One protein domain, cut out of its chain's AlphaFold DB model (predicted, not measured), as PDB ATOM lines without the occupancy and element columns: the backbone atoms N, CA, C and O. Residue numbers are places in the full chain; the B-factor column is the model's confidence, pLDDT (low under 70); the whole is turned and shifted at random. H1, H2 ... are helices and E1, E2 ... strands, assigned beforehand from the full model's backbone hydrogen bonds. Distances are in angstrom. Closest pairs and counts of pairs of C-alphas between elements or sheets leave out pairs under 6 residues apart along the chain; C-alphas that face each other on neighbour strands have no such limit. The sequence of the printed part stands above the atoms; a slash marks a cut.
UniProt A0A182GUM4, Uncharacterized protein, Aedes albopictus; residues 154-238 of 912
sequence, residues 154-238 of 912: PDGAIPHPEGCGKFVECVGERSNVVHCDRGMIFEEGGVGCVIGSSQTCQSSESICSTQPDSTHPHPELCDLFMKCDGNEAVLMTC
ATOM      1  N   PRO A 154      23.088 160.501  -2.971       78.38
ATOM      2  CA  PRO A 154      22.777 161.892  -3.290       78.38
ATOM      3  C   PRO A 154      21.265 162.148  -3.211       78.38
ATOM      4  O   PRO A 154      20.470 161.210  -3.298       78.38
ATOM      5  N   ASP A 155      20.879 163.420  -3.085       82.38
ATOM      6  CA  ASP A 155      19.473 163.831  -3.095       82.38
ATOM      7  C   ASP A 155      18.767 163.351  -4.380       82.38
ATOM      8  O   ASP A 155      19.309 163.485  -5.481       82.38
ATOM      9  N   GLY A 156      17.563 162.787  -4.245       82.00
ATOM     10  CA  GLY A 156      16.815 162.210  -5.367       82.00
ATOM     11  C   GLY A 156      15.691 161.256  -4.955       82.00
ATOM     12  O   GLY A 156      15.514 160.955  -3.775       82.00
ATOM     13  N   ALA A 157      14.926 160.778  -5.938       86.31
ATOM     14  CA  ALA A 157      13.827 159.834  -5.740       86.31
ATOM     15  C   ALA A 157      14.275 158.386  -5.998       86.31
ATOM     16  O   ALA A 157      14.962 158.108  -6.983       86.31
ATOM     17  N   ILE A 158      13.874 157.455  -5.130       85.25
ATOM     18  CA  ILE A 158      14.126 156.016  -5.263       85.25
ATOM     19  C   ILE A 158      12.825 155.206  -5.105       85.25
ATOM     20  O   ILE A 158      11.916 155.639  -4.389       85.25
ATOM     21  N   PRO A 159      12.723 154.013  -5.722       82.75
ATOM     22  CA  PRO A 159      11.543 153.163  -5.597       82.75
ATOM     23  C   PRO A 159      11.274 152.735  -4.149       82.75
ATOM     24  O   PRO A 159      12.199 152.420  -3.397       82.75
ATOM     25  N   HIS A 160       9.998 152.676  -3.759       83.31
ATOM     26  CA  HIS A 160       9.603 152.154  -2.453       83.31
ATOM     27  C   HIS A 160       9.477 150.612  -2.489       83.31
ATOM     28  O   HIS A 160       8.860 150.076  -3.411       83.31
ATOM     29  N   PRO A 161       9.968 149.869  -1.476       76.06
ATOM     30  CA  PRO A 161       9.956 148.397  -1.478       76.06
ATOM     31  C   PRO A 161       8.550 147.771  -1.466       76.06
ATOM     32  O   PRO A 161       8.346 146.681  -1.985       76.06
ATOM     33  N   GLU A 162       7.564 148.460  -0.888       79.31
ATOM     34  CA  GLU A 162       6.158 148.010  -0.842       79.31
ATOM     35  C   GLU A 162       5.332 148.298  -2.119       79.31
ATOM     36  O   GLU A 162       4.114 148.129  -2.095       79.31
ATOM     37  N   GLY A 163       5.953 148.736  -3.221       81.56
ATOM     38  CA  GLY A 163       5.301 148.864  -4.534       81.56
ATOM     39  C   GLY A 163       5.404 150.254  -5.173       81.56
ATOM     40  O   GLY A 163       5.670 151.248  -4.504       81.56
ATOM     41  N   CYS A 164       5.149 150.315  -6.483       89.38
ATOM     42  CA  CYS A 164       5.369 151.500  -7.324       89.38
ATOM     43  C   CYS A 164       4.296 152.597  -7.212       89.38
ATOM     44  O   CYS A 164       4.470 153.664  -7.781       89.38
ATOM     45  N   GLY A 165       3.209 152.401  -6.459       88.25
ATOM     46  CA  GLY A 165       2.240 153.476  -6.174       88.25
ATOM     47  C   GLY A 165       2.767 154.552  -5.210       88.25
ATOM     48  O   GLY A 165       2.033 155.469  -4.846       88.25
ATOM     49  N   LYS A 166       4.013 154.422  -4.741       88.50
ATOM     50  CA  LYS A 166       4.705 155.363  -3.859       88.50
ATOM     51  C   LYS A 166       6.222 155.263  -4.050       88.50
ATOM     52  O   LYS A 166       6.727 154.244  -4.515       88.50
ATOM     53  N   PHE A 167       6.951 156.305  -3.670       88.81
ATOM     54  CA  PHE A 167       8.411 156.372  -3.768       88.81
ATOM     55  C   PHE A 167       9.023 157.079  -2.557       88.81
ATOM     56  O   PHE A 167       8.310 157.683  -1.753       88.81
ATOM     57  N   VAL A 168      10.341 156.958  -2.395       85.44
ATOM     58  CA  VAL A 168      11.097 157.613  -1.323       85.44
ATOM     59  C   VAL A 168      11.927 158.745  -1.913       85.44
ATOM     60  O   VAL A 168      12.703 158.535  -2.837       85.44
ATOM     61  N   GLU A 169      11.792 159.941  -1.363       85.81
ATOM     62  CA  GLU A 169      12.602 161.111  -1.676       85.81
ATOM     63  C   GLU A 169      13.695 161.265  -0.607       85.81
ATOM     64  O   GLU A 169      13.401 161.384   0.586       85.81
ATOM     65  N   CYS A 170      14.958 161.229  -1.027       83.38
ATOM     66  CA  CYS A 170      16.116 161.472  -0.177       83.38
ATOM     67  C   CYS A 170      16.514 162.948  -0.256       83.38
ATOM     68  O   CYS A 170      16.810 163.447  -1.341       83.38
ATOM     69  N   VAL A 171      16.552 163.631   0.893       82.19
ATOM     70  CA  VAL A 171      17.060 165.008   1.015       82.19
ATOM     71  C   VAL A 171      17.967 165.099   2.239       82.19
ATOM     72  O   VAL A 171      17.506 164.945   3.372       82.19
ATOM     73  N   GLY A 172      19.260 165.348   2.032       74.62
ATOM     74  CA  GLY A 172      20.241 165.477   3.110       74.62
ATOM     75  C   GLY A 172      20.322 164.229   3.993       74.62
ATOM     76  O   GLY A 172      20.258 164.342   5.218       74.62
ATOM     77  N   GLU A 173      20.400 163.054   3.359       69.31
ATOM     78  CA  GLU A 173      20.458 161.724   3.997       69.31
ATOM     79  C   GLU A 173      19.218 161.350   4.835       69.31
ATOM     80  O   GLU A 173      19.246 160.386   5.599       69.31
ATOM     81  N   ARG A 174      18.097 162.066   4.671       70.00
ATOM     82  CA  ARG A 174      16.802 161.741   5.291       70.00
ATOM     83  C   ARG A 174      15.798 161.270   4.250       70.00
ATOM     84  O   ARG A 174      15.711 161.864   3.178       70.00
ATOM     85  N   SER A 175      15.018 160.247   4.594       76.75
ATOM     86  CA  SER A 175      13.970 159.680   3.743       76.75
ATOM     87  C   SER A 175      12.599 160.337   3.982       76.75
ATOM     88  O   SER A 175      12.196 160.583   5.121       76.75
ATOM     89  N   ASN A 176      11.861 160.602   2.898       83.25
ATOM     90  CA  ASN A 176      10.465 161.061   2.881       83.25
ATOM     91  C   ASN A 176       9.634 160.183   1.924       83.25
ATOM     92  O   ASN A 176      10.073 159.934   0.809       83.25
ATOM     93  N   VAL A 177       8.447 159.702   2.316       84.50
ATOM     94  CA  VAL A 177       7.628 158.790   1.482       84.50
ATOM     95  C   VAL A 177       6.506 159.555   0.772       84.50
ATOM     96  O   VAL A 177       5.631 160.123   1.426       84.50
ATOM     97  N   VAL A 178       6.483 159.512  -0.562       87.50
ATOM     98  CA  VAL A 178       5.513 160.206  -1.430       87.50
ATOM     99  C   VAL A 178       4.590 159.189  -2.110       87.50
ATOM    100  O   VAL A 178       5.070 158.197  -2.650       87.50
ATOM    101  N   HIS A 179       3.270 159.413  -2.091       90.38
ATOM    102  CA  HIS A 179       2.272 158.538  -2.734       90.38
ATOM    103  C   HIS A 179       1.825 159.121  -4.080       90.38
ATOM    104  O   HIS A 179       1.570 160.321  -4.162       90.38
ATOM    105  N   CYS A 180       1.710 158.276  -5.103       90.25
ATOM    106  CA  CYS A 180       1.202 158.652  -6.419       90.25
ATOM    107  C   CYS A 180      -0.331 158.734  -6.434       90.25
ATOM    108  O   CYS A 180      -1.015 158.002  -5.712       90.25
ATOM    109  N   ASP A 181      -0.867 159.614  -7.282       91.44
ATOM    110  CA  ASP A 181      -2.307 159.739  -7.510       91.44
ATOM    111  C   ASP A 181      -2.895 158.478  -8.176       91.44
ATOM    112  O   ASP A 181      -2.191 157.655  -8.766       91.44
ATOM    113  N   ARG A 182      -4.220 158.294  -8.080       90.56
ATOM    114  CA  ARG A 182      -4.917 157.115  -8.630       90.56
ATOM    115  C   ARG A 182      -4.686 157.008 -10.145       90.56
ATOM    116  O   ARG A 182      -5.067 157.907 -10.884       90.56
ATOM    117  N   GLY A 183      -4.147 155.871 -10.592       88.12
ATOM    118  CA  GLY A 183      -3.789 155.629 -11.999       88.12
ATOM    119  C   GLY A 183      -2.350 156.024 -12.361       88.12
ATOM    120  O   GLY A 183      -1.976 155.997 -13.532       88.12
ATOM    121  N   MET A 184      -1.536 156.391 -11.368       91.94
ATOM    122  CA  MET A 184      -0.130 156.743 -11.552       91.94
ATOM    123  C   MET A 184       0.798 155.853 -10.716       91.94
ATOM    124  O   MET A 184       0.424 155.351  -9.653       91.94
ATOM    125  N   ILE A 185       2.026 155.680 -11.199       92.69
ATOM    126  CA  ILE A 185       3.098 154.900 -10.573       92.69
ATOM    127  C   ILE A 185       4.424 155.660 -10.640       92.69
ATOM    128  O   ILE A 185       4.606 156.519 -11.490       92.69
ATOM    129  N   PHE A 186       5.375 155.336  -9.775       91.44
ATOM    130  CA  PHE A 186       6.748 155.820  -9.858       91.44
ATOM    131  C   PHE A 186       7.588 154.904 -10.756       91.44
ATOM    132  O   PHE A 186       7.641 153.693 -10.530       91.44
ATOM    133  N   GLU A 187       8.258 155.492 -11.746       87.00
ATOM    134  CA  GLU A 187       9.207 154.808 -12.625       87.00
ATOM    135  C   GLU A 187      10.647 155.019 -12.134       87.00
ATOM    136  O   GLU A 187      11.055 156.127 -11.778       87.00
ATOM    137  N   GLU A 188      11.435 153.944 -12.098       78.81
ATOM    138  CA  GLU A 188      12.809 153.976 -11.597       78.81
ATOM    139  C   GLU A 188      13.718 154.831 -12.499       78.81
ATOM    140  O   GLU A 188      13.845 154.584 -13.696       78.81
ATOM    141  N   GLY A 189      14.360 155.851 -11.917       74.69
ATOM    142  CA  GLY A 189      15.132 156.862 -12.655       74.69
ATOM    143  C   GLY A 189      14.320 158.093 -13.080       74.69
ATOM    144  O   GLY A 189      14.904 159.058 -13.572       74.69
ATOM    145  N   GLY A 190      13.001 158.084 -12.853       73.81
ATOM    146  CA  GLY A 190      12.113 159.227 -13.042       73.81
ATOM    147  C   GLY A 190      12.185 160.250 -11.903       73.81
ATOM    148  O   GLY A 190      12.703 159.990 -10.816       73.81
ATOM    149  N   VAL A 191      11.648 161.446 -12.157       74.31
ATOM    150  CA  VAL A 191      11.603 162.559 -11.185       74.31
ATOM    151  C   VAL A 191      10.271 162.589 -10.412       74.31
ATOM    152  O   VAL A 191      10.147 163.301  -9.420       74.31
ATOM    153  N   GLY A 192       9.271 161.801 -10.825       83.38
ATOM    154  CA  GLY A 192       7.935 161.801 -10.226       83.38
ATOM    155  C   GLY A 192       7.059 160.632 -10.681       83.38
ATOM    156  O   GLY A 192       7.553 159.644 -11.221       83.38
ATOM    157  N   CYS A 193       5.756 160.742 -10.423       89.75
ATOM    158  CA  CYS A 193       4.772 159.733 -10.811       89.75
ATOM    159  C   CYS A 193       4.339 159.915 -12.273       89.75
ATOM    160  O   CYS A 193       4.078 161.034 -12.706       89.75
ATOM    161  N   VAL A 194       4.218 158.802 -12.989       90.75
ATOM    162  CA  VAL A 194       3.840 158.689 -14.401       90.75
ATOM    163  C   VAL A 194       2.593 157.814 -14.550       90.75
ATOM    164  O   VAL A 194       2.273 157.020 -13.663       90.75
ATOM    165  N   ILE A 195       1.868 157.928 -15.666       92.06
ATOM    166  CA  ILE A 195       0.678 157.096 -15.928       92.06
ATOM    167  C   ILE A 195       1.113 155.637 -16.120       92.06
ATOM    168  O   ILE A 195       1.985 155.346 -16.942       92.06
ATOM    169  N   GLY A 196       0.497 154.702 -15.398       89.50
ATOM    170  CA  GLY A 196       0.866 153.292 -15.496       89.50
ATOM    171  C   GLY A 196       0.010 152.370 -14.639       89.50
ATOM    172  O   GLY A 196      -0.930 152.794 -13.970       89.50
ATOM    173  N   SER A 197       0.319 151.077 -14.674       90.06
ATOM    174  CA  SER A 197      -0.407 150.089 -13.872       90.06
ATOM    175  C   SER A 197       0.287 149.844 -12.540       90.06
ATOM    176  O   SER A 197       1.463 149.487 -12.496       90.06
ATOM    177  N   SER A 198      -0.475 149.944 -11.452       88.75
ATOM    178  CA  SER A 198       0.007 149.643 -10.100       88.75
ATOM    179  C   SER A 198       0.245 148.146  -9.868       88.75
ATOM    180  O   SER A 198       0.968 147.771  -8.947       88.75
ATOM    181  N   GLN A 199      -0.330 147.291 -10.723       85.88
ATOM    182  CA  GLN A 199      -0.168 145.836 -10.675       85.88
ATOM    183  C   GLN A 199       1.100 145.363 -11.386       85.88
ATOM    184  O   GLN A 199       1.756 144.440 -10.909       85.88
ATOM    185  N   THR A 200       1.441 145.967 -12.530       87.81
ATOM    186  CA  THR A 200       2.620 145.571 -13.320       87.81
ATOM    187  C   THR A 200       3.825 146.484 -13.114       87.81
ATOM    188  O   THR A 200       4.925 146.116 -13.518       87.81
ATOM    189  N   CYS A 201       3.639 147.654 -12.496       87.88
ATOM    190  CA  CYS A 201       4.645 148.710 -12.376       87.88
ATOM    191  C   CYS A 201       5.265 149.125 -13.720       87.88
ATOM    192  O   CYS A 201       6.434 149.494 -13.787       87.88
ATOM    193  N   GLN A 202       4.472 149.061 -14.793       89.44
ATOM    194  CA  GLN A 202       4.873 149.492 -16.128       89.44
ATOM    195  C   GLN A 202       4.256 150.845 -16.473       89.44
ATOM    196  O   GLN A 202       3.044 151.043 -16.316       89.44
ATOM    197  N   SER A 203       5.102 151.757 -16.957       88.06
ATOM    198  CA  SER A 203       4.707 153.071 -17.455       88.06
ATOM    199  C   SER A 203       4.020 152.948 -18.820       88.06
ATOM    200  O   SER A 203       4.313 152.058 -19.620       88.06
ATOM    201  N   SER A 204       3.057 153.831 -19.082       87.25
ATOM    202  CA  SER A 204       2.322 153.916 -20.356       87.25
ATOM    203  C   SER A 204       2.705 155.149 -21.183       87.25
ATOM    204  O   SER A 204       2.180 155.344 -22.274       87.25
ATOM    205  N   GLU A 205       3.654 155.967 -20.717       78.44
ATOM    206  CA  GLU A 205       4.065 157.210 -21.391       78.44
ATOM    207  C   GLU A 205       4.702 156.980 -22.768       78.44
ATOM    208  O   GLU A 205       4.552 157.802 -23.674       78.44
ATOM    209  N   SER A 206       5.349 155.827 -22.974       83.12
ATOM    210  CA  SER A 206       5.965 155.474 -24.262       83.12
ATOM    211  C   SER A 206       4.967 155.414 -25.427       83.12
ATOM    212  O   SER A 206       5.362 155.598 -26.581       83.12
ATOM    213  N   ILE A 207       3.671 155.229 -25.147       86.06
ATOM    214  CA  ILE A 207       2.615 155.162 -26.162       86.06
ATOM    215  C   ILE A 207       2.540 156.483 -26.942       86.06
ATOM    216  O   ILE A 207       2.602 156.457 -28.173       86.06
ATOM    217  N   CYS A 208       2.540 157.627 -26.251       84.56
ATOM    218  CA  CYS A 208       2.453 158.949 -26.882       84.56
ATOM    219  C   CYS A 208       3.702 159.316 -27.697       84.56
ATOM    220  O   CYS A 208       3.619 160.116 -28.619       84.56
ATOM    221  N   SER A 209       4.852 158.682 -27.429       83.62
ATOM    222  CA  SER A 209       6.051 158.835 -28.271       83.62
ATOM    223  C   SER A 209       5.931 158.109 -29.616       83.62
ATOM    224  O   SER A 209       6.591 158.486 -30.583       83.62
ATOM    225  N   THR A 210       5.119 157.048 -29.684       81.81
ATOM    226  CA  THR A 210       4.883 156.275 -30.918       81.81
ATOM    227  C   THR A 210       3.639 156.724 -31.680       81.81
ATOM    228  O   THR A 210       3.604 156.618 -32.903       81.81
ATOM    229  N   GLN A 211       2.630 157.217 -30.962       83.06
ATOM    230  CA  GLN A 211       1.333 157.625 -31.490       83.06
ATOM    231  C   GLN A 211       0.977 159.002 -30.911       83.06
ATOM    232  O   GLN A 211       0.225 159.072 -29.937       83.06
ATOM    233  N   PRO A 212       1.534 160.098 -31.454       79.50
ATOM    234  CA  PRO A 212       1.189 161.440 -30.999       79.50
ATOM    235  C   PRO A 212      -0.279 161.773 -31.312       79.50
ATOM    236  O   PRO A 212      -0.854 161.221 -32.250       79.50
ATOM    237  N   ASP A 213      -0.885 162.661 -30.519       78.31
ATOM    238  CA  ASP A 213      -2.271 163.155 -30.685       78.31
ATOM    239  C   ASP A 213      -3.377 162.074 -30.672       78.31
ATOM    240  O   ASP A 213      -4.456 162.234 -31.244       78.31
ATOM    241  N   SER A 214      -3.119 160.958 -29.992       81.94
ATOM    242  CA  SER A 214      -4.000 159.791 -29.887       81.94
ATOM    243  C   SER A 214      -4.698 159.685 -28.520       81.94
ATOM    244  O   SER A 214      -4.348 160.368 -27.555       81.94
ATOM    245  N   THR A 215      -5.713 158.820 -28.420       87.00
ATOM    246  CA  THR A 215      -6.407 158.521 -27.156       87.00
ATOM    247  C   THR A 215      -6.353 157.023 -26.876       87.00
ATOM    248  O   THR A 215      -6.715 156.212 -27.728       87.00
ATOM    249  N   HIS A 216      -5.928 156.643 -25.671       88.12
ATOM    250  CA  HIS A 216      -5.736 155.249 -25.278       88.12
ATOM    251  C   HIS A 216      -6.430 154.924 -23.951       88.12
ATOM    252  O   HIS A 216      -6.517 155.781 -23.069       88.12
ATOM    253  N   PRO A 217      -6.913 153.680 -23.771       91.44
ATOM    254  CA  PRO A 217      -7.447 153.245 -22.489       91.44
ATOM    255  C   PRO A 217      -6.340 153.235 -21.434       91.44
ATOM    256  O   PRO A 217      -5.190 152.904 -21.723       91.44
ATOM    257  N   HIS A 218      -6.692 153.548 -20.191       92.88
ATOM    258  CA  HIS A 218      -5.767 153.351 -19.086       92.88
ATOM    259  C   HIS A 218      -5.522 151.837 -18.872       92.88
ATOM    260  O   HIS A 218      -6.468 151.051 -18.964       92.88
ATOM    261  N   PRO A 219      -4.290 151.399 -18.538       89.12
ATOM    262  CA  PRO A 219      -3.926 149.975 -18.475       89.12
ATOM    263  C   PRO A 219      -4.679 149.162 -17.406       89.12
ATOM    264  O   PRO A 219      -4.843 147.955 -17.553       89.12
ATOM    265  N   GLU A 220      -5.110 149.805 -16.319       88.88
ATOM    266  CA  GLU A 220      -5.800 149.145 -15.196       88.88
ATOM    267  C   GLU A 220      -7.256 149.605 -14.950       88.88
ATOM    268  O   GLU A 220      -8.121 148.787 -14.654       88.88
ATOM    269  N   LEU A 221      -7.544 150.906 -15.041       92.19
ATOM    270  CA  LEU A 221      -8.805 151.521 -14.629       92.19
ATOM    271  C   LEU A 221      -9.636 151.963 -15.840       92.19
ATOM    272  O   LEU A 221      -9.294 152.934 -16.499       92.19
ATOM    273  N   CYS A 222     -10.760 151.299 -16.110       91.75
ATOM    274  CA  CYS A 222     -11.616 151.615 -17.261       91.75
ATOM    275  C   CYS A 222     -12.428 152.914 -17.127       91.75
ATOM    276  O   CYS A 222     -13.028 153.341 -18.103       91.75
ATOM    277  N   ASP A 223     -12.480 153.548 -15.952       92.31
ATOM    278  CA  ASP A 223     -13.013 154.908 -15.784       92.31
ATOM    279  C   ASP A 223     -11.976 155.999 -16.098       92.31
ATOM    280  O   ASP A 223     -12.304 157.187 -16.062       92.31
ATOM    281  N   LEU A 224     -10.738 155.607 -16.413       92.81
ATOM    282  CA  LEU A 224      -9.653 156.493 -16.806       92.81
ATOM    283  C   LEU A 224      -9.196 156.193 -18.235       92.81
ATOM    284  O   LEU A 224      -9.270 155.067 -18.728       92.81
ATOM    285  N   PHE A 225      -8.670 157.213 -18.895       92.19
ATOM    286  CA  PHE A 225      -8.039 157.089 -20.202       92.19
ATOM    287  C   PHE A 225      -6.942 158.134 -20.342       92.19
ATOM    288  O   PHE A 225      -6.901 159.103 -19.589       92.19
ATOM    289  N   MET A 226      -6.032 157.932 -21.281       91.06
ATOM    290  CA  MET A 226      -4.932 158.851 -21.542       91.06
ATOM    291  C   MET A 226      -5.107 159.491 -22.917       91.06
ATOM    292  O   MET A 226      -5.428 158.809 -23.889       91.06
ATOM    293  N   LYS A 227      -4.902 160.804 -22.987       89.12
ATOM    294  CA  LYS A 227      -4.867 161.566 -24.234       89.12
ATOM    295  C   LYS A 227      -3.452 162.081 -24.448       89.12
ATOM    296  O   LYS A 227      -2.891 162.702 -23.548       89.12
ATOM    297  N   CYS A 228      -2.891 161.822 -25.617       88.81
ATOM    298  CA  CYS A 228      -1.592 162.337 -26.009       88.81
ATOM    299  C   CYS A 228      -1.758 163.750 -26.586       88.81
ATOM    300  O   CYS A 228      -2.613 163.960 -27.444       88.81
ATOM    301  N   ASP A 229      -0.968 164.709 -26.107       84.50
ATOM    302  CA  ASP A 229      -0.824 166.054 -26.681       84.50
ATOM    303  C   ASP A 229       0.620 166.188 -27.184       84.50
ATOM    304  O   ASP A 229       1.570 166.285 -26.399       84.50
ATOM    305  N   GLY A 230       0.818 166.024 -28.497       82.75
ATOM    306  CA  GLY A 230       2.134 165.709 -29.047       82.75
ATOM    307  C   GLY A 230       2.688 164.416 -28.434       82.75
ATOM    308  O   GLY A 230       2.111 163.348 -28.617       82.75
ATOM    309  N   ASN A 231       3.789 164.514 -27.684       81.12
ATOM    310  CA  ASN A 231       4.433 163.365 -27.029       81.12
ATOM    311  C   ASN A 231       4.087 163.232 -25.536       81.12
ATOM    312  O   ASN A 231       4.576 162.308 -24.887       81.12
ATOM    313  N   GLU A 232       3.300 164.153 -24.973       84.31
ATOM    314  CA  GLU A 232       2.992 164.184 -23.541       84.31
ATOM    315  C   GLU A 232       1.668 163.469 -23.253       84.31
ATOM    316  O   GLU A 232       0.662 163.704 -23.924       84.31
ATOM    317  N   ALA A 233       1.663 162.575 -22.262       86.75
ATOM    318  CA  ALA A 233       0.484 161.809 -21.878       86.75
ATOM    319  C   ALA A 233      -0.296 162.528 -20.769       86.75
ATOM    320  O   ALA A 233       0.207 162.712 -19.663       86.75
ATOM    321  N   VAL A 234      -1.554 162.873 -21.036       89.38
ATOM    322  CA  VAL A 234      -2.448 163.509 -20.061       89.38
ATOM    323  C   VAL A 234      -3.497 162.507 -19.588       89.38
ATOM    324  O   VAL A 234      -4.231 161.932 -20.394       89.38
ATOM    325  N   LEU A 235      -3.590 162.300 -18.271       90.81
ATOM    326  CA  LEU A 235      -4.581 161.412 -17.660       90.81
ATOM    327  C   LEU A 235      -5.950 162.096 -17.571       90.81
ATOM    328  O   LEU A 235      -6.090 163.166 -16.981       90.81
ATOM    329  N   MET A 236      -6.972 161.434 -18.101       89.62
ATOM    330  CA  MET A 236      -8.355 161.895 -18.149       89.62
ATOM    331  C   MET A 236      -9.276 160.925 -17.400       89.62
ATOM    332  O   MET A 236      -9.010 159.728 -17.298       89.62
ATOM    333  N   THR A 237     -10.375 161.447 -16.855       90.75
ATOM    334  CA  THR A 237     -11.383 160.674 -16.110       90.75
ATOM    335  C   THR A 237     -12.733 160.778 -16.808       90.75
ATOM    336  O   THR A 237     -13.167 161.881 -17.144       90.75
ATOM    337  N   CYS A 238     -13.404 159.645 -17.009       87.69
ATOM    338  CA  CYS A 238     -14.777 159.613 -17.506       87.69
ATOM    339  C   CYS A 238     -15.769 160.180 -16.476       87.69
ATOM    340  O   CYS A 238     -15.489 160.242 -15.274       87.69
TER     341      CYS A 238
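Overview. This is residues 154 to 238 of the 912 residues of an uncharacterized protein of Aedes albopictus (UniProt A0A182GUM4). Three small antiparallel sheets follow one another in a row along the long axis: the three-stranded E1-E2-E3 at one end, the two-stranded E4-E5 in the middle, and the three-stranded E6-E7-E8 at the other end, with the short helix H1 over one face of this last sheet. The printed part has 85 residues and runs E1 E2 E3 E4 E5 H1 E6 E7 E8, mostly strand. It is compact, with a radius of gyration of the C-alphas of 13.7 A, yet elongated, spanning 42 by 23 by 18 A.

Arrangement. E1, residues 156 to 159, E2, 166 to 171, and E3, 174 to 179, form a meander, each strand the antiparallel neighbour of the one before. N 158 and O 168 are 2.8 A apart, and N 169 and O 176 2.8 A, within hydrogen-bond range. E4, residues 184 to 186, and E5, 193 to 197, form a hairpin, with N 185 and O 194 2.8 A apart. The closest C-alphas of E2 and E4 are those of Phe 167 and Phe 186, 6.3 A apart. H1, residues 206 to 210, has its O i to N i+4 pair within hydrogen-bond range. E6, residues 215 to 217, E7, 224 to 229, and E8, 232 to 237, form a second meander, with N 216 and O 226 2.8 A apart and N 227 and O 234 2.9 A. H1 is on this sheet, over E7, at a height over the sheet of 8.6 A; the closest C-alphas of H1 and E7 are those of Cys 208 and Cys 228, 5.3 A apart. Those of E5 and E8 are Ile 195 and Leu 235, 7.0 A apart. E3 and E8 are apart.

Along the chain. E1 begins at C-alpha 156 (16.815, 162.210, -5.367). E2 is 16.4 A long, E3 16.9 A, E5 11.4 A, E7 16.3 A and E8 16.6 A, ending at C-alpha 237 (-11.383, 160.674, -16.110).

Size, cuts and confidence. The C-alphas farthest apart, Glu 173 and Ser 214, are 41.8 A apart. The printed part has no cut and no long link. Residue 173 alone has a pLDDT under 70.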